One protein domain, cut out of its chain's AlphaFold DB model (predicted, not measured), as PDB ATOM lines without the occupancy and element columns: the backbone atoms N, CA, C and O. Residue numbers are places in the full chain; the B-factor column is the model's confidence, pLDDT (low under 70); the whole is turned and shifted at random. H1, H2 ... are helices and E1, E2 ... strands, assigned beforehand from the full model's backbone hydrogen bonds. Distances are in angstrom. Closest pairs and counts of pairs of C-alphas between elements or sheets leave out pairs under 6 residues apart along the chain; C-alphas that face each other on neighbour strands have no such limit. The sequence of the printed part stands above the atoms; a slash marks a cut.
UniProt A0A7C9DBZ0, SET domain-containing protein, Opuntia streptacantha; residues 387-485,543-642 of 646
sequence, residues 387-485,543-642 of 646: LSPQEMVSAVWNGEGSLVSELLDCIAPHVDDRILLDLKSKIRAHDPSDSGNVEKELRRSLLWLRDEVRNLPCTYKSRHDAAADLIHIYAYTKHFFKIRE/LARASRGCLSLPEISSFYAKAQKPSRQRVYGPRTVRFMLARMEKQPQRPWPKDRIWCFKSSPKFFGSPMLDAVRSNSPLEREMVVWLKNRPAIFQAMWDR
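This is residues 387 to 485 and 543 to 642 of the 646 residues of the protein "SET domain-containing protein" of Opuntia streptacantha (UniProt A0A7C9DBZ0). The model is a rounded body of helices that run nearly along one common direction, with H5 near the middle. On one side of H5, H4 packs on it and forms with H1, H2 and H3 a bundle of four helices, in which H1 and H2 follow each other almost in line; on the other side lie H8, H9 and H10. The printed part has 199 residues with ten named helices and one strand, in the order H1 to H5, E1, H6 to H10; E1 pairs with no named strand, and the class is mostly helix. It is compact, with a radius of gyration of the C-alphas of 16.2 A and spans of 42 by 38 by 35 A.

The longest helix, H4, residues 438 to 454, forms a hairpin with H5, residues 464 to 475: they touch, with the C-alphas of Arg 450 and Ala 468 closest at 4.5 A, at a shallow tilt of 11 degrees, opposite ways. With residues 438 to 442 alone, H4 touches H1, residues 389 to 398, at 6.2 A between the closest C-alphas, Pro 389 and Val 438. H1 and H2, residues 403 to 414, touch only at the corner, with C-alphas 396 and 403 closest at 4.8 A. H2 forms a hairpin with H3, residues 417 to 429, the closest C-alphas being those of Ala 412 and Leu 420, 6.5 A. H7, residues 556 to 559, touches H2 at 6.1 A between C-alphas 410 and 557, and H5 at 6.1 A between C-alphas 467 and 556. H5 only just touches H10, residues 623 to 631, with 3 pairs of C-alphas within 8 A, the closest Asp 469 and Leu 629 at 7.0 A. H10 touches H8, residues 574 to 586, at 7.6 A between C-alphas 626 and 581. H9, residues 610 to 616, is close to but not clearly touching H5, with C-alphas 473 and 610 closest at 7.0 A. H6, residues 543 to 546, touches no helix. Every O i to N i+4 pair is within hydrogen-bond range in H3, H4, H5, H8, H9 and H10, against 5 of 6 in H1 and 6 of 8 in H2; H6 and H7 are too short for such a pair.

H4 measures 23.8 A, H3 18.5 A, H2 and H8 17.5 A each and H5 16.1 A. H1 begins at C-alpha 389 (112.454, 114.753, 97.202), and H10 ends at C-alpha 631 (127.608, 117.314, 70.857). E1 is residues 481 to 483.

The C-alphas of Gly 436 and Pro 566 are the farthest apart, 47.2 A. Residues 486 to 542 are not printed, and C-alphas 485 and 543 are 13.9 A apart across the cut. The links H7 to H8 and H8 to H9 are long. The pLDDT is under 70 at residues 563 to 569, 596 and 636 to 642.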
ATOM      1  N   LEU A 387     116.879 119.880 100.525       95.12
ATOM      2  CA  LEU A 387     115.485 119.684 100.144       95.12
ATOM      3  C   LEU A 387     115.144 118.192 100.156       95.12
ATOM      4  O   LEU A 387     115.910 117.367  99.654       95.12
ATOM      5  N   SER A 388     113.975 117.860 100.697       93.31
ATOM      6  CA  SER A 388     113.369 116.541 100.503       93.31
ATOM      7  C   SER A 388     113.034 116.302  99.021       93.31
ATOM      8  O   SER A 388     112.890 117.268  98.263       93.31
ATOM      9  N   PRO A 389     112.859 115.043  98.579       92.75
ATOM     10  CA  PRO A 389     112.454 114.753  97.202       92.75
ATOM     11  C   PRO A 389     111.172 115.490  96.777       92.75
ATOM     12  O   PRO A 389     111.087 115.993  95.660       92.75
ATOM     13  N   GLN A 390     110.197 115.633  97.676       92.25
ATOM     14  CA  GLN A 390     108.948 116.352  97.412       92.25
ATOM     15  C   GLN A 390     109.168 117.865  97.301       92.25
ATOM     16  O   GLN A 390     108.657 118.499  96.379       92.25
ATOM     17  N   GLU A 391     109.970 118.457  98.193       94.19
ATOM     18  CA  GLU A 391     110.348 119.872  98.079       94.19
ATOM     19  C   GLU A 391     111.152 120.139  96.801       94.19
ATOM     20  O   GLU A 391     111.001 121.201  96.202       94.19
ATOM     21  N   MET A 392     111.974 119.186  96.356       94.19
ATOM     22  CA  MET A 392     112.713 119.273  95.097       94.19
ATOM     23  C   MET A 392     111.763 119.315  93.895       94.19
ATOM     24  O   MET A 392     111.899 120.192  93.039       94.19
ATOM     25  N   VAL A 393     110.765 118.426  93.849       95.12
ATOM     26  CA  VAL A 393     109.719 118.454  92.813       95.12
ATOM     27  C   VAL A 393     108.933 119.756  92.861       95.12
ATOM     28  O   VAL A 393     108.729 120.376  91.821       95.12
ATOM     29  N   SER A 394     108.568 120.232  94.049       95.06
ATOM     30  CA  SER A 394     107.902 121.526  94.193       95.06
ATOM     31  C   SER A 394     108.777 122.678  93.685       95.06
ATOM     32  O   SER A 394     108.282 123.574  93.008       95.06
ATOM     33  N   ALA A 395     110.075 122.679  93.986       93.81
ATOM     34  CA  ALA A 395     110.989 123.755  93.612       93.81
ATOM     35  C   ALA A 395     111.302 123.782  92.108       93.81
ATOM     36  O   ALA A 395     111.500 124.851  91.528       93.81
ATOM     37  N   VAL A 396     111.352 122.616  91.464       95.44
ATOM     38  CA  VAL A 396     111.770 122.498  90.064       95.44
ATOM     39  C   VAL A 396     110.576 122.338  89.119       95.44
ATOM     40  O   VAL A 396     110.571 122.963  88.063       95.44
ATOM     41  N   TRP A 397     109.547 121.577  89.490       96.12
ATOM     42  CA  TRP A 397     108.457 121.159  88.602       96.12
ATOM     43  C   TRP A 397     107.125 121.876  88.875       96.12
ATOM     44  O   TRP A 397     106.757 122.773  88.121       96.12
ATOM     45  N   ASN A 398     106.392 121.537  89.938       94.00
ATOM     46  CA  ASN A 398     104.966 121.901  90.062       94.00
ATOM     47  C   ASN A 398     104.630 122.996  91.089       94.00
ATOM     48  O   ASN A 398     103.489 123.451  91.126       94.00
ATOM     49  N   GLY A 399     105.584 123.440  91.908       92.12
ATOM     50  CA  GLY A 399     105.332 124.474  92.911       92.12
ATOM     51  C   GLY A 399     105.257 125.890  92.341       92.12
ATOM     52  O   GLY A 399     105.679 126.180  91.221       92.12
ATOM     53  N   GLU A 400     104.748 126.812  93.154       89.56
ATOM     54  CA  GLU A 400     104.641 128.219  92.778       89.56
ATOM     55  C   GLU A 400     106.024 128.876  92.601       89.56
ATOM     56  O   GLU A 400     106.865 128.922  93.513       89.56
ATOM     57  N   GLY A 401     106.260 129.422  91.406       88.75
ATOM     58  CA  GLY A 401     107.566 129.959  91.024       88.75
ATOM     59  C   GLY A 401     108.639 128.875  90.892       88.75
ATOM     60  O   GLY A 401     109.810 129.147  91.164       88.75
ATOM     61  N   SER A 402     108.241 127.649  90.535       94.38
ATOM     62  CA  SER A 402     109.167 126.593  90.130       94.38
ATOM     63  C   SER A 402     109.895 126.955  88.833       94.38
ATOM     64  O   SER A 402     109.458 127.825  88.075       94.38
ATOM     65  N   LEU A 403     110.982 126.239  88.528       95.06
ATOM     66  CA  LEU A 403     111.684 126.381  87.246       95.06
ATOM     67  C   LEU A 403     110.731 126.213  86.048       95.06
ATOM     68  O   LEU A 403     110.795 126.997  85.102       95.06
ATOM     69  N   VAL A 404     109.852 125.206  86.084       97.00
ATOM     70  CA  VAL A 404     108.899 124.927  84.998       97.00
ATOM     71  C   VAL A 404     107.780 125.970  84.930       97.00
ATOM     72  O   VAL A 404     107.404 126.374  83.830       97.00
ATOM     73  N   SER A 405     107.289 126.470  86.069       95.56
ATOM     74  CA  SER A 405     106.331 127.584  86.088       95.56
ATOM     75  C   SER A 405     106.940 128.838  85.455       95.56
ATOM     76  O   SER A 405     106.354 129.417  84.545       95.56
ATOM     77  N   GLU A 406     108.156 129.216  85.867       94.94
ATOM     78  CA  GLU A 406     108.858 130.382  85.314       94.94
ATOM     79  C   GLU A 406     109.168 130.219  83.821       94.94
ATOM     80  O   GLU A 406     109.115 131.190  83.063       94.94
ATOM     81  N   LEU A 407     109.485 128.998  83.380       96.69
ATOM     82  CA  LEU A 407     109.677 128.676  81.969       96.69
ATOM     83  C   LEU A 407     108.398 128.947  81.172       96.69
ATOM     84  O   LEU A 407     108.467 129.606  80.138       96.69
ATOM     85  N   LEU A 408     107.248 128.458  81.644       96.25
ATOM     86  CA  LEU A 408     105.959 128.647  80.978       96.25
ATOM     87  C   LEU A 408     105.589 130.128  80.873       96.25
ATOM     88  O   LEU A 408     105.191 130.574  79.797       96.25
ATOM     89  N   ASP A 409     105.791 130.896  81.945       94.69
ATOM     90  CA  ASP A 409     105.555 132.344  81.953       94.69
ATOM     91  C   ASP A 409     106.483 133.079  80.977       94.69
ATOM     92  O   ASP A 409     106.071 134.014  80.288       94.69
ATOM     93  N   CYS A 410     107.743 132.644  80.882       94.19
ATOM     94  CA  CYS A 410     108.710 133.229  79.961       94.19
ATOM     95  C   CYS A 410     108.451 132.856  78.500       94.19
ATOM     96  O   CYS A 410     108.744 133.670  77.628       94.19
ATOM     97  N   ILE A 411     107.942 131.651  78.226       94.56
ATOM     98  CA  ILE A 411     107.643 131.157  76.876       94.56
ATOM     99  C   ILE A 411     106.345 131.765  76.337       94.56
ATOM    100  O   ILE A 411     106.289 132.067  75.147       94.56
ATOM    101  N   ALA A 412     105.336 131.976  77.188       94.75
ATOM    102  CA  ALA A 412     103.988 132.373  76.776       94.75
ATOM    103  C   ALA A 412     103.923 133.565  75.793       94.75
ATOM    104  O   ALA A 412     103.185 133.465  74.819       94.75
ATOM    105  N   PRO A 413     104.712 134.650  75.939       92.62
ATOM    106  CA  PRO A 413     104.673 135.773  74.995       92.62
ATOM    107  C   PRO A 413     105.336 135.505  73.632       92.62
ATOM    108  O   PRO A 413     105.323 136.388  72.777       92.62
ATOM    109  N   HIS A 414     105.993 134.354  73.450       91.06
ATOM    110  CA  HIS A 414     106.845 134.059  72.287       91.06
ATOM    111  C   HIS A 414     106.395 132.832  71.486       91.06
ATOM    112  O   HIS A 414     107.042 132.503  70.493       91.06
ATOM    113  N   VAL A 415     105.317 132.156  71.892       92.38
ATOM    114  CA  VAL A 415     104.757 130.988  71.193       92.38
ATOM    115  C   VAL A 415     103.250 131.142  71.004       92.38
ATOM    116  O   VAL A 415     102.609 131.917  71.706       92.38
ATOM    117  N   ASP A 416     102.689 130.394  70.057       93.19
ATOM    118  CA  ASP A 416     101.240 130.343  69.834       93.19
ATOM    119  C   ASP A 416     100.500 129.714  71.030       93.19
ATOM    120  O   ASP A 416     100.987 128.752  71.637       93.19
ATOM    121  N   ASP A 417      99.298 130.211  71.330       93.19
ATOM    122  CA  ASP A 417      98.474 129.742  72.450       93.19
ATOM    123  C   ASP A 417      98.179 128.235  72.382       93.19
ATOM    124  O   ASP A 417      98.134 127.568  73.417       93.19
ATOM    125  N   ARG A 418      98.026 127.657  71.180       94.75
ATOM    126  CA  ARG A 418      97.795 126.212  71.014       94.75
ATOM    127  C   ARG A 418      99.019 125.403  71.426       94.75
ATOM    128  O   ARG A 418      98.870 124.394  72.111       94.75
ATOM    129  N   ILE A 419     100.216 125.860  71.048       93.25
ATOM    130  CA  ILE A 419     101.489 125.231  71.433       93.25
ATOM    131  C   ILE A 419     101.671 125.329  72.951       93.25
ATOM    132  O   ILE A 419     102.049 124.353  73.596       93.25
ATOM    133  N   LEU A 420     101.360 126.488  73.538       94.50
ATOM    134  CA  LEU A 420     101.457 126.695  74.981       94.50
ATOM    135  C   LEU A 420     100.494 125.791  75.765       94.50
ATOM    136  O   LEU A 420     100.880 125.229  76.790       94.50
ATOM    137  N   LEU A 421      99.247 125.651  75.307       95.44
ATOM    138  CA  LEU A 421      98.248 124.781  75.934       95.44
ATOM    139  C   LEU A 421      98.630 123.299  75.832       95.44
ATOM    140  O   LEU A 421      98.513 122.581  76.828       95.44
ATOM    141  N   ASP A 422      99.131 122.856  74.674       96.31
ATOM    142  CA  ASP A 422      99.653 121.497  74.484       96.31
ATOM    143  C   ASP A 422     100.829 121.216  75.431       96.31
ATOM    144  O   ASP A 422     100.805 120.240  76.185       96.31
ATOM    145  N   LEU A 423     101.810 122.123  75.492       95.81
ATOM    146  CA  LEU A 423     102.961 121.998  76.389       95.81
ATOM    147  C   LEU A 423     102.531 121.933  77.863       95.81
ATOM    148  O   LEU A 423     103.005 121.072  78.605       95.81
ATOM    149  N   LYS A 424     101.594 122.791  78.293       96.88
ATOM    150  CA  LYS A 424     101.030 122.762  79.656       96.88
ATOM    151  C   LYS A 424     100.348 121.429  79.969       96.88
ATOM    152  O   LYS A 424     100.523 120.906  81.067       96.88
ATOM    153  N   SER A 425      99.579 120.887  79.024       96.94
ATOM    154  CA  SER A 425      98.922 119.583  79.167       96.94
ATOM    155  C   SER A 425      99.951 118.464  79.341       96.94
ATOM    156  O   SER A 425      99.891 117.699  80.305       96.94
ATOM    157  N   LYS A 426     100.964 118.423  78.469       97.25
ATOM    158  CA  LYS A 426     102.026 117.416  78.521       97.25
ATOM    159  C   LYS A 426     102.876 117.507  79.791       97.25
ATOM    160  O   LYS A 426     103.194 116.469  80.362       97.25
ATOM    161  N   ILE A 427     103.196 118.713  80.274       96.94
ATOM    162  CA  ILE A 427     103.921 118.916  81.543       96.94
ATOM    163  C   ILE A 427     103.148 118.318  82.722       96.94
ATOM    164  O   ILE A 427     103.748 117.654  83.563       96.94
ATOM    165  N   ARG A 428     101.821 118.499  82.771       95.50
ATOM    166  CA  ARG A 428     100.977 117.885  83.811       95.50
ATOM    167  C   ARG A 428     101.001 116.359  83.738       95.50
ATOM    168  O   ARG A 428     101.027 115.708  84.771       95.50
ATOM    169  N   ALA A 429     101.029 115.793  82.531       95.12
ATOM    170  CA  ALA A 429     101.115 114.345  82.337       95.12
ATOM    171  C   ALA A 429     102.479 113.743  82.735       95.12
ATOM    172  O   ALA A 429     102.566 112.538  82.944       95.12
ATOM    173  N   HIS A 430     103.529 114.565  82.838       96.19
ATOM    174  CA  HIS A 430     104.885 114.156  83.227       96.19
ATOM    175  C   HIS A 430     105.238 114.582  84.664       96.19
ATOM    176  O   HIS A 430     106.418 114.735  84.986       96.19
ATOM    177  N   ASP A 431     104.242 114.807  85.530       94.50
ATOM    178  CA  ASP A 431     104.488 115.151  86.932       94.50
ATOM    179  C   ASP A 431     105.190 113.991  87.674       94.50
ATOM    180  O   ASP A 431     104.669 112.875  87.702       94.50
ATOM    181  N   PRO A 432     106.375 114.221  88.271       94.12
ATOM    182  CA  PRO A 432     107.129 113.175  88.954       94.12
ATOM    183  C   PRO A 432     106.625 112.853  90.373       94.12
ATOM    184  O   PRO A 432     107.190 111.964  91.016       94.12
ATOM    185  N   SER A 433     105.606 113.560  90.881       91.50
ATOM    186  CA  SER A 433     105.166 113.493  92.288       91.50
ATOM    187  C   SER A 433     104.710 112.104  92.744       91.50
ATOM    188  O   SER A 433     104.966 111.735  93.888       91.50
ATOM    189  N   ASP A 434     104.095 111.318  91.856       85.88
ATOM    190  CA  ASP A 434     103.496 110.016  92.195       85.88
ATOM    191  C   ASP A 434     104.460 108.823  92.013       85.88
ATOM    192  O   ASP A 434     104.067 107.659  92.116       85.88
ATOM    193  N   SER A 435     105.742 109.077  91.725       85.19
ATOM    194  CA  SER A 435     106.727 108.021  91.477       85.19
ATOM    195  C   SER A 435     107.325 107.438  92.760       85.19
ATOM    196  O   SER A 435     107.734 108.160  93.666       85.19
ATOM    197  N   GLY A 436     107.515 106.112  92.789       80.81
ATOM    198  CA  GLY A 436     108.268 105.429  93.851       80.81
ATOM    199  C   GLY A 436     109.758 105.805  93.906       80.81
ATOM    200  O   GLY A 436     110.417 105.565  94.914       80.81
ATOM    201  N   ASN A 437     110.300 106.415  92.845       89.88
ATOM    202  CA  ASN A 437     111.616 107.054  92.846       89.88
ATOM    203  C   ASN A 437     111.507 108.444  92.210       89.88
ATOM    204  O   ASN A 437     111.747 108.629  91.013       89.88
ATOM    205  N   VAL A 438     111.124 109.407  93.048       91.12
ATOM    206  CA  VAL A 438     110.868 110.800  92.670       91.12
ATOM    207  C   VAL A 438     112.074 111.451  91.986       91.12
ATOM    208  O   VAL A 438     111.904 112.142  90.988       91.12
ATOM    209  N   GLU A 439     113.299 111.207  92.457       90.31
ATOM    210  CA  GLU A 439     114.512 111.817  91.888       90.31
ATOM    211  C   GLU A 439     114.785 111.325  90.459       90.31
ATOM    212  O   GLU A 439     115.036 112.116  89.545       90.31
ATOM    213  N   LYS A 440     114.697 110.005  90.245       93.31
ATOM    214  CA  LYS A 440     114.865 109.401  88.917       93.31
ATOM    215  C   LYS A 440     113.774 109.873  87.959       93.31
ATOM    216  O   LYS A 440     114.069 110.139  86.792       93.31
ATOM    217  N   GLU A 441     112.541 109.971  88.447       95.88
ATOM    218  CA  GLU A 441     111.415 110.431  87.641       95.88
ATOM    219  C   GLU A 441     111.537 111.909  87.282       95.88
ATOM    220  O   GLU A 441     111.419 112.253  86.114       95.88
ATOM    221  N   LEU A 442     111.891 112.768  88.239       96.06
ATOM    222  CA  LEU A 442     112.129 114.187  87.989       96.06
ATOM    223  C   LEU A 442     113.219 114.387  86.929       96.06
ATOM    224  O   LEU A 442     113.034 115.179  86.005       96.06
ATOM    225  N   ARG A 443     114.328 113.633  86.996       96.50
ATOM    226  CA  ARG A 443     115.354 113.644  85.939       96.50
ATOM    227  C   ARG A 443     114.762 113.246  84.587       96.50
ATOM    228  O   ARG A 443     115.029 113.923  83.598       96.50
ATOM    229  N   ARG A 444     113.953 112.184  84.520       97.06
ATOM    230  CA  ARG A 444     113.296 111.750  83.275       97.06
ATOM    231  C   ARG A 444     112.373 112.836  82.714       97.06
ATOM    232  O   ARG A 444     112.505 113.172  81.537       97.06
ATOM    233  N   SER A 445     111.521 113.426  83.549       98.06
ATOM    234  CA  SER A 445     110.603 114.504  83.172       98.06
ATOM    235  C   SER A 445     111.343 115.757  82.699       98.06
ATOM    236  O   SER A 445     110.954 116.361  81.702       98.06
ATOM    237  N   LEU A 446     112.458 116.126  83.338       98.25
ATOM    238  CA  LEU A 446     113.286 117.256  82.902       98.25
ATOM    239  C   LEU A 446     113.994 116.992  81.570       98.25
ATOM    240  O   LEU A 446     114.067 117.893  80.738       98.25
ATOM    241  N   LEU A 447     114.500 115.777  81.332       98.19
ATOM    242  CA  LEU A 447     115.118 115.427  80.047       98.19
ATOM    243  C   LEU A 447     114.094 115.411  78.907       98.19
ATOM    244  O   LEU A 447     114.408 115.862  77.810       98.19
ATOM    245  N   TRP A 448     112.871 114.957  79.183       98.25
ATOM    246  CA  TRP A 448     111.756 115.077  78.246       98.25
ATOM    247  C   TRP A 448     111.418 116.550  77.965       98.25
ATOM    248  O   TRP A 448     111.382 116.968  76.809       98.25
ATOM    249  N   LEU A 449     111.261 117.368  79.013       98.44
ATOM    250  CA  LEU A 449     110.934 118.788  78.871       98.44
ATOM    251  C   LEU A 449     112.023 119.550  78.109       98.44
ATOM    252  O   LEU A 449     111.718 120.404  77.279       98.44
ATOM    253  N   ARG A 450     113.296 119.228  78.362       97.31
ATOM    254  CA  ARG A 450     114.440 119.740  77.600       97.31
ATOM    255  C   ARG A 450     114.232 119.518  76.106       97.31
ATOM    256  O   ARG A 450     114.456 120.452  75.343       97.31
ATOM    257  N   ASP A 451     113.843 118.314  75.695       96.31
ATOM    258  CA  ASP A 451     113.688 117.973  74.281       96.31
ATOM    259  C   ASP A 451     112.485 118.686  73.648       96.31
ATOM    260  O   ASP A 451     112.633 119.259  72.568       96.31
ATOM    261  N   GLU A 452     111.343 118.767  74.344       96.38
ATOM    262  CA  GLU A 452     110.182 119.543  73.875       96.38
ATOM    263  C   GLU A 452     110.528 121.028  73.702       96.38
ATOM    264  O   GLU A 452     110.268 121.613  72.651       96.38
ATOM    265  N   VAL A 453     111.168 121.639  74.705       95.69
ATOM    266  CA  VAL A 453     111.562 123.057  74.661       95.69
ATOM    267  C   VAL A 453     112.583 123.295  73.554       95.69
ATOM    268  O   VAL A 453     112.482 124.279  72.829       95.69
ATOM    269  N   ARG A 454     113.552 122.391  73.373       92.94
ATOM    270  CA  ARG A 454     114.596 122.520  72.348       92.94
ATOM    271  C   ARG A 454     114.031 122.571  70.926       92.94
ATOM    272  O   ARG A 454     114.640 123.204  70.065       92.94
ATOM    273  N   ASN A 455     112.904 121.908  70.684       91.69
ATOM    274  CA  ASN A 455     112.262 121.850  69.373       91.69
ATOM    275  C   ASN A 455     111.399 123.087  69.061       91.69
ATOM    276  O   ASN A 455     110.919 123.223  67.935       91.69
ATOM    277  N   LEU A 456     111.218 124.009  70.016       92.50
ATOM    278  CA  LEU A 456     110.500 125.262  69.787       92.50
ATOM    279  C   LEU A 456     111.341 126.258  68.960       92.50
ATOM    280  O   LEU A 456     112.544 126.386  69.203       92.50
ATOM    281  N   PRO A 457     110.736 127.019  68.024       89.44
ATOM    282  CA  PRO A 457     111.448 127.999  67.201       89.44
ATOM    283  C   PRO A 457     112.153 129.102  68.001       89.44
ATOM    284  O   PRO A 457     111.511 129.871  68.712       89.44
ATOM    285  N   CYS A 458     113.471 129.249  67.839       89.19
ATOM    286  CA  CYS A 458     114.210 130.348  68.465       89.19
ATOM    287  C   CYS A 458     114.112 131.666  67.679       89.19
ATOM    288  O   CYS A 458     114.131 131.696  66.448       89.19
ATOM    289  N   THR A 459     114.134 132.784  68.406       86.38
ATOM    290  CA  THR A 459     114.247 134.144  67.855       86.38
ATOM    291  C   THR A 459     115.336 134.937  68.589       86.38
ATOM    292  O   THR A 459     115.872 134.499  69.606       86.38
ATOM    293  N   TYR A 460     115.642 136.159  68.141       79.81
ATOM    294  CA  TYR A 460     116.524 137.069  68.894       79.81
ATOM    295  C   TYR A 460     115.951 137.486  70.270       79.81
ATOM    296  O   TYR A 460     116.685 138.034  71.100       79.81
ATOM    297  N   LYS A 461     114.652 137.233  70.507       85.25
ATOM    298  CA  LYS A 461     113.914 137.506  71.752       85.25
ATOM    299  C   LYS A 461     113.642 136.254  72.594       85.25
ATOM    300  O   LYS A 461     113.394 136.413  73.786       85.25
ATOM    301  N   SER A 462     113.706 135.055  72.018       89.88
ATOM    302  CA  SER A 462     113.385 133.781  72.676       89.88
ATOM    303  C   SER A 462     114.430 132.711  72.346       89.88
ATOM    304  O   SER A 462     114.528 132.236  71.215       89.88
ATOM    305  N   ARG A 463     115.242 132.326  73.336       91.06
ATOM    306  CA  ARG A 463     116.303 131.314  73.198       91.06
ATOM    307  C   ARG A 463     115.912 130.012  73.887       91.06
ATOM    308  O   ARG A 463     116.425 129.683  74.957       91.06
ATOM    309  N   HIS A 464     114.988 129.274  73.273       93.69
ATOM    310  CA  HIS A 464     114.549 127.968  73.775       93.69
ATOM    311  C   HIS A 464     115.685 126.937  73.791       93.69
ATOM    312  O   HIS A 464     115.758 126.109  74.691       93.69
ATOM    313  N   ASP A 465     116.631 127.044  72.857       92.19
ATOM    314  CA  ASP A 465     117.868 126.267  72.841       92.19
ATOM    315  C   ASP A 465     118.693 126.453  74.125       92.19
ATOM    316  O   ASP A 465     119.101 125.473  74.743       92.19
ATOM    317  N   ALA A 466     118.872 127.698  74.573       92.56
ATOM    318  CA  ALA A 466     119.565 128.008  75.822       92.56
ATOM    319  C   ALA A 466     118.780 127.548  77.061       92.56
ATOM    320  O   ALA A 466     119.364 127.025  78.012       92.56
ATOM    321  N   ALA A 467     117.453 127.713  77.037       95.62
ATOM    322  CA  ALA A 467     116.564 127.235  78.091       95.62
ATOM    323  C   ALA A 467     116.634 125.708  78.243       95.62
ATOM    324  O   ALA A 467     116.771 125.216  79.362       95.62
ATOM    325  N   ALA A 468     116.628 124.966  77.133       96.19
ATOM    326  CA  ALA A 468     116.795 123.518  77.129       96.19
ATOM    327  C   ALA A 468     118.136 123.101  77.750       96.19
ATOM    328  O   ALA A 468     118.185 122.179  78.558       96.19
ATOM    329  N   ASP A 469     119.228 123.804  77.449       95.69
ATOM    330  CA  ASP A 469     120.531 123.475  78.033       95.69
ATOM    331  C   ASP A 469     120.580 123.719  79.542       95.69
ATOM    332  O   ASP A 469     121.210 122.949  80.265       95.69
ATOM    333  N   LEU A 470     119.886 124.750  80.034       96.44
ATOM    334  CA  LEU A 470     119.730 124.961  81.470       96.44
ATOM    335  C   LEU A 470     118.886 123.848  82.109       96.44
ATOM    336  O   LEU A 470     119.290 123.313  83.137       96.44
ATOM    337  N   ILE A 471     117.764 123.456  81.495       98.12
ATOM    338  CA  ILE A 471     116.931 122.333  81.963       98.12
ATOM    339  C   ILE A 471     117.755 121.042  82.012       98.12
ATOM    340  O   ILE A 471     117.663 120.286  82.976       98.12
ATOM    341  N   HIS A 472     118.623 120.820  81.023       97.81
ATOM    342  CA  HIS A 472     119.564 119.703  81.021       97.81
ATOM    343  C   HIS A 472     120.527 119.766  82.211       97.81
ATOM    344  O   HIS A 472     120.741 118.756  82.861       97.81
ATOM    345  N   ILE A 473     121.066 120.935  82.561       97.69
ATOM    346  CA  ILE A 473     121.908 121.087  83.763       97.69
ATOM    347  C   ILE A 473     121.105 120.778  85.042       97.69
ATOM    348  O   ILE A 473     121.604 120.068  85.916       97.69
ATOM    349  N   TYR A 474     119.853 121.242  85.143       97.31
ATOM    350  CA  TYR A 474     118.966 120.908  86.267       97.31
ATOM    351  C   TYR A 474     118.672 119.405  86.354       97.31
ATOM    352  O   TYR A 474     118.716 118.851  87.446       97.31
ATOM    353  N   ALA A 475     118.456 118.724  85.224       97.75
ATOM    354  CA  ALA A 475     118.205 117.280  85.181       97.75
ATOM    355  C   ALA A 475     119.369 116.439  85.739       97.75
ATOM    356  O   ALA A 475     119.171 115.299  86.155       97.75
ATOM    357  N   TYR A 476     120.580 116.997  85.733       97.25
ATOM    358  CA  TYR A 476     121.797 116.373  86.254       97.25
ATOM    359  C   TYR A 476     122.249 116.947  87.604       97.25
ATOM    360  O   TYR A 476     123.311 116.575  88.098       97.25
ATOM    361  N   THR A 477     121.453 117.834  88.207       96.56
ATOM    362  CA  THR A 477     121.680 118.321  89.569       96.56
ATOM    363  C   THR A 477     120.962 117.394  90.545       96.56
ATOM    364  O   THR A 477     119.743 117.257  90.490       96.56
ATOM    365  N   LYS A 478     121.714 116.735  91.423       93.38
ATOM    366  CA  LYS A 478     121.211 115.732  92.373       93.38
ATOM    367  C   LYS A 478     120.801 116.350  93.697       93.38
ATOM    368  O   LYS A 478     119.797 115.952  94.279       93.38
ATOM    369  N   HIS A 479     121.590 117.295  94.198       92.31
ATOM    370  CA  HIS A 479     121.375 117.870  95.519       92.31
ATOM    371  C   HIS A 479     120.939 119.324  95.413       92.31
ATOM    372  O   HIS A 479     121.665 120.180  94.905       92.31
ATOM    373  N   PHE A 480     119.768 119.598  95.982       95.19
ATOM    374  CA  PHE A 480     119.267 120.945  96.185       95.19
ATOM    375  C   PHE A 480     119.161 121.245  97.672       95.19
ATOM    376  O   PHE A 480     118.846 120.370  98.481       95.19
ATOM    377  N   PHE A 481     119.416 122.491  98.037       95.50
ATOM    378  CA  PHE A 481     119.319 122.959  99.409       95.50
ATOM    379  C   PHE A 481     118.746 124.373  99.451       95.50
ATOM    380  O   PHE A 481     118.830 125.125  98.481       95.50
ATOM    381  N   LYS A 482     118.160 124.740 100.584       94.44
ATOM    382  CA  LYS A 482     117.677 126.091 100.869       94.44
ATOM    383  C   LYS A 482     118.450 126.691 102.034       94.44
ATOM    384  O   LYS A 482     118.974 125.966 102.884       94.44
ATOM    385  N   ILE A 483     118.512 128.016 102.052       93.81
ATOM    386  CA  ILE A 483     119.029 128.763 103.193       93.81
ATOM    387  C   ILE A 483     117.882 128.946 104.185       93.81
ATOM    388  O   ILE A 483     116.768 129.294 103.797       93.81
ATOM    389  N   ARG A 484     118.151 128.680 105.460       93.88
ATOM    390  CA  ARG A 484     117.265 129.033 106.564       93.88
ATOM    391  C   ARG A 484     117.639 130.430 107.038       93.88
ATOM    392  O   ARG A 484     118.626 130.598 107.745       93.88
ATOM    393  N   GLU A 485     116.838 131.406 106.640       93.00
ATOM    394  CA  GLU A 485     116.988 132.791 107.080       93.00
ATOM    395  C   GLU A 485     116.741 132.890 108.592       93.00
ATOM    396  O   GLU A 485     115.786 132.318 109.130       93.00
ATOM    397  N   LEU A 543     128.280 136.784  99.187       86.25
ATOM    398  CA  LEU A 543     127.870 135.410  98.912       86.25
ATOM    399  C   LEU A 543     127.018 135.293  97.640       86.25
ATOM    400  O   LEU A 543     127.322 134.483  96.764       86.25
ATOM    401  N   ALA A 544     126.010 136.157  97.481       83.06
ATOM    402  CA  ALA A 544     125.109 136.137  96.324       83.06
ATOM    403  C   ALA A 544     125.831 136.391  94.988       83.06
ATOM    404  O   ALA A 544     125.422 135.908  93.931       83.06
ATOM    405  N   ARG A 545     126.917 137.172  94.998       86.62
ATOM    406  CA  ARG A 545     127.746 137.386  93.804       86.62
ATOM    407  C   ARG A 545     128.659 136.193  93.547       86.62
ATOM    408  O   ARG A 545     128.851 135.831  92.387       86.62
ATOM    409  N   ALA A 546     129.230 135.622  94.604       90.25
ATOM    410  CA  ALA A 546     130.157 134.504  94.507       90.25
ATOM    411  C   ALA A 546     129.470 133.208  94.045       90.25
ATOM    412  O   ALA A 546     130.095 132.428  93.336       90.25
ATOM    413  N   SER A 547     128.193 133.008  94.385       91.75
ATOM    414  CA  SER A 547     127.424 131.793  94.071       91.75
ATOM    415  C   SER A 547     127.015 131.647  92.603       91.75
ATOM    416  O   SER A 547     126.607 130.563  92.183       91.75
ATOM    417  N   ARG A 548     127.100 132.713  91.801       92.00
ATOM    418  CA  ARG A 548     126.538 132.760  90.443       92.00
ATOM    419  C   ARG A 548     127.132 131.699  89.529       92.00
ATOM    420  O   ARG A 548     128.330 131.685  89.269       92.00
ATOM    421  N   GLY A 549     126.277 130.843  88.995       91.75
ATOM    422  CA  GLY A 549     126.589 129.821  88.008       91.75
ATOM    423  C   GLY A 549     127.309 128.602  88.567       91.75
ATOM    424  O   GLY A 549     127.064 127.509  88.079       91.75
ATOM    425  N   CYS A 550     128.148 128.746  89.597       93.31
ATOM    426  CA  CYS A 550     128.794 127.614  90.258       93.31
ATOM    427  C   CYS A 550     127.895 126.939  91.300       93.31
ATOM    428  O   CYS A 550     127.905 125.718  91.384       93.31
ATOM    429  N   LEU A 551     127.109 127.701  92.065       94.81
ATOM    430  CA  LEU A 551     126.237 127.198  93.137       94.81
ATOM    431  C   LEU A 551     124.755 127.509  92.880       94.81
ATOM    432  O   LEU A 551     123.891 126.668  93.106       94.81
ATOM    433  N   SER A 552     124.470 128.720  92.396       93.56
ATOM    434  CA  SER A 552     123.151 129.171  91.951       93.56
ATOM    435  C   SER A 552     123.133 129.210  90.431       93.56
ATOM    436  O   SER A 552     123.788 130.062  89.827       93.56
ATOM    437  N   LEU A 553     122.371 128.321  89.803       94.25
ATOM    438  CA  LEU A 553     122.219 128.311  88.350       94.25
ATOM    439  C   LEU A 553     121.516 129.591  87.838       94.25
ATOM    440  O   LEU A 553     120.839 130.274  88.616       94.25
ATOM    441  N   PRO A 554     121.700 129.961  86.553       92.81
ATOM    442  CA  PRO A 554     121.020 131.108  85.953       92.81
ATOM    443  C   PRO A 554     119.490 131.003  86.021       92.81
ATOM    444  O   PRO A 554     118.926 129.913  86.049       92.81
ATOM    445  N   GLU A 555     118.811 132.147  85.984       91.44
ATOM    446  CA  GLU A 555     117.353 132.208  85.841       91.44
ATOM    447  C   GLU A 555     116.934 131.787  84.434       91.44
ATOM    448  O   GLU A 555     117.566 132.195  83.461       91.44
ATOM    449  N   ILE A 556     115.820 131.070  84.285       92.88
ATOM    450  CA  ILE A 556     115.308 130.700  82.956       92.88
ATOM    451  C   ILE A 556     114.928 131.937  82.119       92.88
ATOM    452  O   ILE A 556     115.109 131.961  80.901       92.88
ATOM    453  N   SER A 557     114.526 133.027  82.785       91.12
ATOM    454  CA  SER A 557     114.238 134.336  82.179       91.12
ATOM    455  C   SER A 557     115.457 134.993  81.505       91.12
ATOM    456  O   SER A 557     115.301 135.908  80.689       91.12
ATOM    457  N   SER A 558     116.672 134.499  81.774       90.00
ATOM    458  CA  SER A 558     117.914 134.850  81.064       90.00
ATOM    459  C   SER A 558     117.772 134.763  79.545       90.00
ATOM    460  O   SER A 558     118.379 135.539  78.807       90.00
ATOM    461  N   PHE A 559     116.945 133.834  79.071       91.25
ATOM    462  CA  PHE A 559     116.864 133.447  77.665       91.25
ATOM    463  C   PHE A 559     115.697 134.089  76.915       91.25
ATOM    464  O   PHE A 559     115.557 133.888  75.711       91.25
ATOM    465  N   TYR A 560     114.895 134.904  77.603       90.50
ATOM    466  CA  TYR A 560     113.694 135.523  77.053       90.50
ATOM    467  C   TYR A 560     113.747 137.051  77.215       90.50
ATOM    468  O   TYR A 560     114.266 137.596  78.198       90.50
ATOM    469  N   ALA A 561     113.274 137.780  76.206       84.44
ATOM    470  CA  ALA A 561     113.166 139.234  76.241       84.44
ATOM    471  C   ALA A 561     111.898 139.656  76.996       84.44
ATOM    472  O   ALA A 561     110.820 139.104  76.777       84.44
ATOM    473  N   LYS A 562     112.016 140.673  77.860       78.25
ATOM    474  CA  LYS A 562     110.861 141.287  78.533       78.25
ATOM    475  C   LYS A 562     110.133 142.210  77.552       78.25
ATOM    476  O   LYS A 562     110.785 143.008  76.884       78.25
ATOM    477  N   ALA A 563     108.801 142.150  77.520       60.22
ATOM    478  CA  ALA A 563     107.963 142.875  76.557       60.22
ATOM    479  C   ALA A 563     108.133 144.415  76.565       60.22
ATOM    480  O   ALA A 563     107.850 145.057  75.560       60.22
ATOM    481  N   GLN A 564     108.619 145.011  77.664       54.41
ATOM    482  CA  GLN A 564     108.621 146.468  77.891       54.41
ATOM    483  C   GLN A 564     110.006 147.159  77.874       54.41
ATOM    484  O   GLN A 564     110.122 148.299  78.315       54.41
ATOM    485  N   LYS A 565     111.090 146.513  77.410       55.47
ATOM    486  CA  LYS A 565     112.425 147.156  77.323       55.47
ATOM    487  C   LYS A 565     113.036 147.004  75.928       55.47
ATOM    488  O   LYS A 565     112.836 145.950  75.325       55.47
ATOM    489  N   PRO A 566     113.809 147.992  75.422       51.56
ATOM    490  CA  PRO A 566     114.514 147.854  74.149       51.56
ATOM    491  C   PRO A 566     115.372 146.586  74.198       51.56
ATOM    492  O   PRO A 566     116.241 146.431  75.063       51.56
ATOM    493  N   SER A 567     115.045 145.624  73.333       54.22
ATOM    494  CA  SER A 567     115.587 144.272  73.404       54.22
ATOM    495  C   SER A 567     117.063 144.290  73.025       54.22
ATOM    496  O   SER A 567     117.405 144.424  71.852       54.22
ATOM    497  N   ARG A 568     117.951 144.113  74.007       59.66
ATOM    498  CA  ARG A 568     119.318 143.670  73.715       59.66
ATOM    499  C   ARG A 568     119.221 142.273  73.101       59.66
ATOM    500  O   ARG A 568     118.573 141.407  73.687       59.66
ATOM    501  N   GLN A 569     119.835 142.068  71.938       64.75
ATOM    502  CA  GLN A 569     119.901 140.755  71.293       64.75
ATOM    503  C   GLN A 569     120.479 139.721  72.275       64.75
ATOM    504  O   GLN A 569     121.556 139.927  72.849       64.75
ATOM    505  N   ARG A 570     119.752 138.621  72.499       71.00
ATOM    506  CA  ARG A 570     120.205 137.507  73.344       71.00
ATOM    507  C   ARG A 570     121.090 136.585  72.502       71.00
ATOM    508  O   ARG A 570     120.599 135.684  71.825       71.00
ATOM    509  N   VAL A 571     122.398 136.841  72.525       75.88
ATOM    510  CA  VAL A 571     123.386 136.037  71.790       75.88
ATOM    511  C   VAL A 571     123.647 134.735  72.545       75.88
ATOM    512  O   VAL A 571     124.230 134.739  73.631       75.88
ATOM    513  N   TYR A 572     123.235 133.618  71.953       83.75
ATOM    514  CA  TYR A 572     123.518 132.276  72.446       83.75
ATOM    515  C   TYR A 572     123.992 131.403  71.292       83.75
ATOM    516  O   TYR A 572     123.376 131.363  70.235       83.75
ATOM    517  N   GLY A 573     125.107 130.707  71.470       81.44
ATOM    518  CA  GLY A 573     125.652 129.869  70.413       81.44
ATOM    519  C   GLY A 573     126.882 129.090  70.860       81.44
ATOM    520  O   GLY A 573     127.239 129.111  72.044       81.44
ATOM    521  N   PRO A 574     127.597 128.440  69.926       84.12
ATOM    522  CA  PRO A 574     128.698 127.536  70.257       84.12
ATOM    523  C   PRO A 574     129.828 128.161  71.089       84.12
ATOM    524  O   PRO A 574     130.532 127.443  71.795       84.12
ATOM    525  N   ARG A 575     130.049 129.483  71.007       84.88
ATOM    526  CA  ARG A 575     131.034 130.190  71.850       84.88
ATOM    527  C   ARG A 575     130.575 130.269  73.309       84.88
ATOM    528  O   ARG A 575     131.337 129.894  74.193       84.88
ATOM    529  N   THR A 576     129.330 130.682  73.547       87.19
ATOM    530  CA  THR A 576     128.721 130.770  74.885       87.19
ATOM    531  C   THR A 576     128.706 129.411  75.578       87.19
ATOM    532  O   THR A 576     129.078 129.295  76.741       87.19
ATOM    533  N   VAL A 577     128.368 128.358  74.833       89.25
ATOM    534  CA  VAL A 577     128.360 126.972  75.324       89.25
ATOM    535  C   VAL A 577     129.761 126.495  75.685       89.25
ATOM    536  O   VAL A 577     129.960 125.929  76.756       89.25
ATOM    537  N   ARG A 578     130.750 126.738  74.812       89.88
ATOM    538  CA  ARG A 578     132.154 126.399  75.090       89.88
ATOM    539  C   ARG A 578     132.674 127.129  76.320       89.88
ATOM    540  O   ARG A 578     133.367 126.519  77.125       89.88
ATOM    541  N   PHE A 579     132.326 128.405  76.477       90.19
ATOM    542  CA  PHE A 579     132.667 129.178  77.666       90.19
ATOM    543  C   PHE A 579     132.035 128.580  78.928       90.19
ATOM    544  O   PHE A 579     132.746 128.330  79.898       90.19
ATOM    545  N   MET A 580     130.729 128.299  78.895       91.94
ATOM    546  CA  MET A 580     129.993 127.671  79.995       91.94
ATOM    547  C   MET A 580     130.637 126.341  80.407       91.94
ATOM    548  O   MET A 580     130.999 126.168  81.566       91.94
ATOM    549  N   LEU A 581     130.870 125.440  79.447       93.69
ATOM    550  CA  LEU A 581     131.521 124.149  79.687       93.69
ATOM    551  C   LEU A 581     132.939 124.309  80.239       93.69
ATOM    552  O   LEU A 581     133.287 123.655  81.216       93.69
ATOM    553  N   ALA A 582     133.745 125.218  79.681       93.38
ATOM    554  CA  ALA A 582     135.080 125.493  80.202       93.38
ATOM    555  C   ALA A 582     135.035 126.007  81.650       93.38
ATOM    556  O   ALA A 582     135.907 125.661  82.446       93.38
ATOM    557  N   ARG A 583     134.015 126.802  82.008       92.38
ATOM    558  CA  ARG A 583     133.796 127.263  83.382       92.38
ATOM    559  C   ARG A 583     133.470 126.100  84.311       92.38
ATOM    560  O   ARG A 583     134.110 125.984  85.349       92.38
ATOM    561  N   MET A 584     132.531 125.246  83.912       94.56
ATOM    562  CA  MET A 584     132.090 124.083  84.685       94.56
ATOM    563  C   MET A 584     133.213 123.051  84.865       94.56
ATOM    564  O   MET A 584     133.411 122.567  85.970       94.56
ATOM    565  N   GLU A 585     133.973 122.734  83.812       93.31
ATOM    566  CA  GLU A 585     134.999 121.680  83.844       93.31
ATOM    567  C   GLU A 585     136.323 122.147  84.464       93.31
ATOM    568  O   GLU A 585     136.927 121.416  85.240       93.31
ATOM    569  N   LYS A 586     136.807 123.349  84.115       92.56
ATOM    570  CA  LYS A 586     138.167 123.783  84.491       92.56
ATOM    571  C   LYS A 586     138.206 124.663  85.730       92.56
ATOM    572  O   LYS A 586     139.261 124.812  86.336       92.56
ATOM    573  N   GLN A 587     137.110 125.346  86.045       92.00
ATOM    574  CA  GLN A 587     137.061 126.324  87.134       92.00
ATOM    575  C   GLN A 587     135.694 126.283  87.852       92.00
ATOM    576  O   GLN A 587     135.042 127.328  87.967       92.00
ATOM    577  N   PRO A 588     135.261 125.098  88.336       92.81
ATOM    578  CA  PRO A 588     133.897 124.843  88.814       92.81
ATOM    579  C   PRO A 588     133.482 125.734  89.983       92.81
ATOM    580  O   PRO A 588     132.311 126.070  90.109       92.81
ATOM    581  N   GLN A 589     134.435 126.146  90.824       93.00
ATOM    582  CA  GLN A 589     134.160 126.926  92.031       93.00
ATOM    583  C   GLN A 589     134.068 128.439  91.788       93.00
ATOM    584  O   GLN A 589     133.726 129.190  92.702       93.00
ATOM    585  N   ARG A 590     134.402 128.916  90.582       90.69
ATOM    586  CA  ARG A 590     134.425 130.352  90.290       90.69
ATOM    587  C   ARG A 590     133.063 130.847  89.792       90.69
ATOM    588  O   ARG A 590     132.451 130.181  88.954       90.69
ATOM    589  N   PRO A 591     132.640 132.057  90.199       91.50
ATOM    590  CA  PRO A 591     131.409 132.640  89.700       91.50
ATOM    591  C   PRO A 591     131.465 132.847  88.184       91.50
ATOM    592  O   PRO A 591     132.512 133.166  87.596       91.50
ATOM    593  N   TRP A 592     130.315 132.681  87.548       90.06
ATOM    594  CA  TRP A 592     130.118 133.027  86.150       90.06
ATOM    595  C   TRP A 592     130.028 134.554  86.034       90.06
ATOM    596  O   TRP A 592     129.421 135.209  86.890       90.06
ATOM    597  N   PRO A 593     130.662 135.155  85.014       80.62
ATOM    598  CA  PRO A 593     130.593 136.593  84.822       80.62
ATOM    599  C   PRO A 593     129.148 137.011  84.556       80.62
ATOM    600  O   PRO A 593     128.363 136.273  83.960       80.62
ATOM    601  N   LYS A 594     128.810 138.234  84.965       71.31
ATOM    602  CA  LYS A 594     127.576 138.876  84.518       71.31
ATOM    603  C   LYS A 594     127.778 139.270  83.055       71.31
ATOM    604  O   LYS A 594     128.322 140.335  82.776       71.31
ATOM    605  N   ASP A 595     127.434 138.375  82.142       70.69
ATOM    606  CA  ASP A 595     127.539 138.606  80.704       70.69
ATOM    607  C   ASP A 595     126.184 139.024  80.103       70.69
ATOM    608  O   ASP A 595     125.266 139.443  80.812       70.69
ATOM    609  N   ARG A 596     126.074 138.996  78.768       64.44
ATOM    610  CA  ARG A 596     124.871 139.451  78.057       64.44
ATOM    611  C   ARG A 596     123.672 138.512  78.224       64.44
ATOM    612  O   ARG A 596     122.549 138.965  77.986       64.44
ATOM    613  N   ILE A 597     123.875 137.245  78.594       81.81
ATOM    614  CA  ILE A 597     122.795 136.257  78.604       81.81
ATOM    615  C   ILE A 597     122.426 135.792  80.008       81.81
ATOM    616  O   ILE A 597     121.235 135.766  80.301       81.81
ATOM    617  N   TRP A 598     123.381 135.526  80.904       87.31
ATOM    618  CA  TRP A 598     123.063 134.963  82.222       87.31
ATOM    619  C   TRP A 598     122.552 136.025  83.202       87.31
ATOM    620  O   TRP A 598     123.259 136.962  83.583       87.31
ATOM    621  N   CYS A 599     121.316 135.845  83.652       88.94
ATOM    622  CA  CYS A 599     120.712 136.564  84.767       88.94
ATOM    623  C   CYS A 599     120.663 135.638  85.990       88.94
ATOM    624  O   CYS A 599     120.515 134.425  85.854       88.94
ATOM    625  N   PHE A 600     120.815 136.209  87.181       89.50
ATOM    626  CA  PHE A 600     120.816 135.477  88.446       89.50
ATOM    627  C   PHE A 600     119.945 136.223  89.452       89.50
ATOM    628  O   PHE A 600     120.056 137.453  89.553       89.50
ATOM    629  N   LYS A 601     119.163 135.477  90.242       84.94
ATOM    630  CA  LYS A 601     118.384 136.035  91.354       84.94
ATOM    631  C   LYS A 601     119.318 136.666  92.382       84.94
ATOM    632  O   LYS A 601     120.397 136.147  92.663       84.94
ATOM    633  N   SER A 602     118.889 137.783  92.959       78.94
ATOM    634  CA  SER A 602     119.564 138.384  94.114       78.94
ATOM    635  C   SER A 602     119.384 137.541  95.378       78.94
ATOM    636  O   SER A 602     120.321 137.454  96.162       78.94
ATOM    637  N   SER A 603     118.220 136.901  95.532       81.12
ATOM    638  CA  SER A 603     117.910 135.946  96.600       81.12
ATOM    639  C   SER A 603     117.191 134.726  96.004       81.12
ATOM    640  O   SER A 603     115.990 134.792  95.722       81.12
ATOM    641  N   PRO A 604     117.911 133.645  95.653       83.62
ATOM    642  CA  PRO A 604     117.289 132.437  95.124       83.62
ATOM    643  C   PRO A 604     116.644 131.610  96.252       83.62
ATOM    644  O   PRO A 604     117.214 131.460  97.327       83.62
ATOM    645  N   LYS A 605     115.465 131.029  95.982       84.50
ATOM    646  CA  LYS A 605     114.714 130.193  96.946       84.50
ATOM    647  C   LYS A 605     115.459 128.909  97.340       84.50
ATOM    648  O   LYS A 605     115.236 128.357  98.413       84.50
ATOM    649  N   PHE A 606     116.299 128.408  96.442       92.19
ATOM    650  CA  PHE A 606     117.098 127.205  96.622       92.19
ATOM    651  C   PHE A 606     118.366 127.289  95.767       92.19
ATOM    652  O   PHE A 606     118.475 128.104  94.850       92.19
ATOM    653  N   PHE A 607     119.316 126.420  96.072       94.12
ATOM    654  CA  PHE A 607     120.627 126.326  95.456       94.12
ATOM    655  C   PHE A 607     120.911 124.872  95.101       94.12
ATOM    656  O   PHE A 607     120.347 123.956  95.699       94.12
ATOM    657  N   GLY A 608     121.798 124.662  94.138       95.38
ATOM    658  CA  GLY A 608     122.144 123.339  93.642       95.38
ATOM    659  C   GLY A 608     122.764 123.453  92.262       95.38
ATOM    660  O   GLY A 608     122.344 124.272  91.443       95.38
ATOM    661  N   SER A 609     123.792 122.652  92.012       97.06
ATOM    662  CA  SER A 609     124.412 122.563  90.697       97.06
ATOM    663  C   SER A 609     125.157 121.237  90.537       97.06
ATOM    664  O   SER A 609     125.632 120.680  91.534       97.06
ATOM    665  N   PRO A 610     125.396 120.782  89.294       97.44
ATOM    666  CA  PRO A 610     126.220 119.599  89.060       97.44
ATOM    667  C   PRO A 610     127.674 119.800  89.512       97.44
ATOM    668  O   PRO A 610     128.375 118.835  89.801       97.44
ATOM    669  N   MET A 611     128.146 121.053  89.585       97.19
ATOM    670  CA  MET A 611     129.481 121.381  90.089       97.19
ATOM    671  C   MET A 611     129.572 121.170  91.598       97.19
ATOM    672  O   MET A 611     130.589 120.671  92.072       97.19
ATOM    673  N   LEU A 612     128.527 121.526  92.353       96.69
ATOM    674  CA  LEU A 612     128.468 121.196  93.774       96.69
ATOM    675  C   LEU A 612     128.415 119.680  93.957       96.69
ATOM    676  O   LEU A 612     129.154 119.157  94.782       96.69
ATOM    677  N   ASP A 613     127.590 118.978  93.176       96.31
ATOM    678  CA  ASP A 613     127.505 117.516  93.239       96.31
ATOM    679  C   ASP A 613     128.866 116.856  92.998       96.31
ATOM    680  O   ASP A 613     129.262 116.000  93.779       96.31
ATOM    681  N   ALA A 614     129.607 117.314  91.985       95.88
ATOM    682  CA  ALA A 614     130.957 116.850  91.672       95.88
ATOM    683  C   ALA A 614     131.946 117.046  92.835       95.88
ATOM    684  O   ALA A 614     132.718 116.139  93.144       95.88
ATOM    685  N   VAL A 615     131.897 118.200  93.517       94.44
ATOM    686  CA  VAL A 615     132.700 118.442  94.730       94.44
ATOM    687  C   VAL A 615     132.277 117.493  95.852       94.44
ATOM    688  O   VAL A 615     133.133 116.862  96.464       94.44
ATOM    689  N   ARG A 616     130.967 117.321  96.080       93.06
ATOM    690  CA  ARG A 616     130.431 116.440  97.132       93.06
ATOM    691  C   ARG A 616     130.819 114.973  96.939       93.06
ATOM    692  O   ARG A 616     131.029 114.276  97.926       93.06
ATOM    693  N   SER A 617     130.864 114.491  95.698       93.12
ATOM    694  CA  SER A 617     131.238 113.109  95.374       93.12
ATOM    695  C   SER A 617     132.725 112.929  95.072       93.12
ATOM    696  O   SER A 617     133.123 111.821  94.719       93.12
ATOM    697  N   ASN A 618     133.530 113.992  95.185       92.50
ATOM    698  CA  ASN A 618     134.934 114.016  94.775       92.50
ATOM    699  C   ASN A 618     135.144 113.374  93.386       92.50
ATOM    700  O   ASN A 618     135.987 112.497  93.192       92.50
ATOM    701  N   SER A 619     134.307 113.759  92.420       93.69
ATOM    702  CA  SER A 619     134.267 113.162  91.085       93.69
ATOM    703  C   SER A 619     134.201 114.240  90.002       93.69
ATOM    704  O   SER A 619     133.745 115.352  90.265       93.69
ATOM    705  N   PRO A 620     134.588 113.945  88.749       94.00
ATOM    706  CA  PRO A 620     134.296 114.851  87.643       94.00
ATOM    707  C   PRO A 620     132.779 114.997  87.431       94.00
ATOM    708  O   PRO A 620     131.980 114.192  87.918       94.00
ATOM    709  N   LEU A 621     132.390 116.017  86.660       95.56
ATOM    710  CA  LEU A 621     131.010 116.200  86.198       95.56
ATOM    711  C   LEU A 621     130.506 114.966  85.438       95.56
ATOM    712  O   LEU A 621     131.278 114.300  84.742       95.56
ATOM    713  N   GLU A 622     129.196 114.700  85.507       95.31
ATOM    714  CA  GLU A 622     128.606 113.557  84.807       95.31
ATOM    715  C   GLU A 622     128.896 113.603  83.305       95.31
ATOM    716  O   GLU A 622     128.536 114.548  82.593       95.31
ATOM    717  N   ARG A 623     129.535 112.536  82.814       95.62
ATOM    718  CA  ARG A 623     129.978 112.433  81.422       95.62
ATOM    719  C   ARG A 623     128.817 112.585  80.445       95.62
ATOM    720  O   ARG A 623     128.967 113.283  79.450       95.62
ATOM    721  N   GLU A 624     127.669 111.971  80.731       95.75
ATOM    722  CA  GLU A 624     126.472 112.062  79.885       95.75
ATOM    723  C   GLU A 624     125.990 113.508  79.732       95.75
ATOM    724  O   GLU A 624     125.718 113.958  78.616       95.75
ATOM    725  N   MET A 625     125.971 114.269  80.834       96.50
ATOM    726  CA  MET A 625     125.593 115.680  80.821       96.50
ATOM    727  C   MET A 625     126.501 116.477  79.883       96.50
ATOM    728  O   MET A 625     126.026 117.180  78.987       96.50
ATOM    729  N   VAL A 626     127.813 116.344  80.094       96.19
ATOM    730  CA  VAL A 626     128.852 117.089  79.381       96.19
ATOM    731  C   VAL A 626     128.884 116.716  77.900       96.19
ATOM    732  O   VAL A 626     128.960 117.600  77.047       96.19
ATOM    733  N   VAL A 627     128.813 115.422  77.577       95.81
ATOM    734  CA  VAL A 627     128.825 114.920  76.196       95.81
ATOM    735  C   VAL A 627     127.615 115.434  75.427       95.81
ATOM    736  O   VAL A 627     127.778 115.921  74.309       95.81
ATOM    737  N   TRP A 628     126.422 115.405  76.027       95.50
ATOM    738  CA  TRP A 628     125.231 115.961  75.389       95.50
ATOM    739  C   TRP A 628     125.393 117.464  75.135       95.50
ATOM    740  O   TRP A 628     125.191 117.921  74.014       95.50
ATOM    741  N   LEU A 629     125.861 118.239  76.122       94.38
ATOM    742  CA  LEU A 629     126.086 119.677  75.938       94.38
ATOM    743  C   LEU A 629     127.126 119.983  74.849       94.38
ATOM    744  O   LEU A 629     126.952 120.963  74.126       94.38
ATOM    745  N   LYS A 630     128.177 119.165  74.711       93.19
ATOM    746  CA  LYS A 630     129.223 119.321  73.684       93.19
ATOM    747  C   LYS A 630     128.733 118.980  72.277       93.19
ATOM    748  O   LYS A 630     129.091 119.683  71.336       93.19
ATOM    749  N   ASN A 631     127.924 117.930  72.149       91.38
ATOM    750  CA  ASN A 631     127.608 117.314  70.857       91.38
ATOM    751  C   ASN A 631     126.184 117.580  70.365       91.38
ATOM    752  O   ASN A 631     125.839 117.177  69.255       91.38
ATOM    753  N   ARG A 632     125.338 118.225  71.172       86.81
ATOM    754  CA  ARG A 632     123.964 118.530  70.773       86.81
ATOM    755  C   ARG A 632     123.931 119.341  69.464       86.81
ATOM    756  O   ARG A 632     124.693 120.302  69.318       86.81
ATOM    757  N   PRO A 633     123.033 119.007  68.523       74.44
ATOM    758  CA  PRO A 633     122.959 119.683  67.233       74.44
ATOM    759  C   PRO A 633     122.477 121.126  67.401       74.44
ATOM    760  O   PRO A 633     121.601 121.412  68.224       74.44
ATOM    761  N   ALA A 634     123.030 122.044  66.609       72.75
ATOM    762  CA  ALA A 634     122.545 123.418  66.536       72.75
ATOM    763  C   ALA A 634     121.289 123.459  65.651       72.75
ATOM    764  O   ALA A 634     121.399 123.570  64.435       72.75
ATOM    765  N   ILE A 635     120.108 123.321  66.266       73.81
ATOM    766  CA  ILE A 635     118.815 123.318  65.555       73.81
ATOM    767  C   ILE A 635     118.523 124.698  64.949       73.81
ATOM    768  O   ILE A 635     117.998 124.801  63.845       73.81
ATOM    769  N   PHE A 636     118.938 125.761  65.640       69.62
ATOM    770  CA  PHE A 636     118.788 127.138  65.192       69.62
ATOM    771  C   PHE A 636     120.170 127.797  65.119       69.62
ATOM    772  O   PHE A 636     120.885 127.873  66.117       69.62
ATOM    773  N   GLN A 637     120.559 128.248  63.926       62.47
ATOM    774  CA  GLN A 637     121.711 129.126  63.710       62.47
ATOM    775  C   GLN A 637     121.231 130.322  62.905       62.47
ATOM    776  O   GLN A 637     120.931 130.192  61.719       62.47
ATOM    777  N   ALA A 638     121.145 131.484  63.537       59.50
ATOM    778  CA  ALA A 638     120.668 132.676  62.861       59.50
ATOM    779  C   ALA A 638     121.805 133.653  62.553       59.50
ATOM    780  O   ALA A 638     122.869 133.617  63.170       59.50
ATOM    781  N   MET A 639     121.577 134.577  61.611       56.62
ATOM    782  CA  MET A 639     122.566 135.615  61.291       56.62
ATOM    783  C   MET A 639     122.892 136.506  62.500       56.62
ATOM    784  O   MET A 639     124.033 136.925  62.647       56.62
ATOM    785  N   TRP A 640     121.941 136.712  63.419       60.19
ATOM    786  CA  TRP A 640     122.142 137.476  64.659       60.19
ATOM    787  C   TRP A 640     122.989 136.756  65.725       60.19
ATOM    788  O   TRP A 640     123.353 137.362  66.727       60.19
ATOM    789  N   ASP A 641     123.342 135.482  65.523       58.78
ATOM    790  CA  ASP A 641     124.360 134.806  66.343       58.78
ATOM    791  C   ASP A 641     125.790 135.179  65.905       58.78
ATOM    792  O   ASP A 641     126.766 134.827  66.574       58.78
ATOM    793  N   ARG A 642     125.920 135.897  64.776       54.41
ATOM    794  CA  ARG A 642     127.179 136.329  64.159       54.41
ATOM    795  C   ARG A 642     127.406 137.838  64.304       54.41
ATOM    796  O   ARG A 642     127.652 138.510  63.317       54.41
TER     797      ARG A 642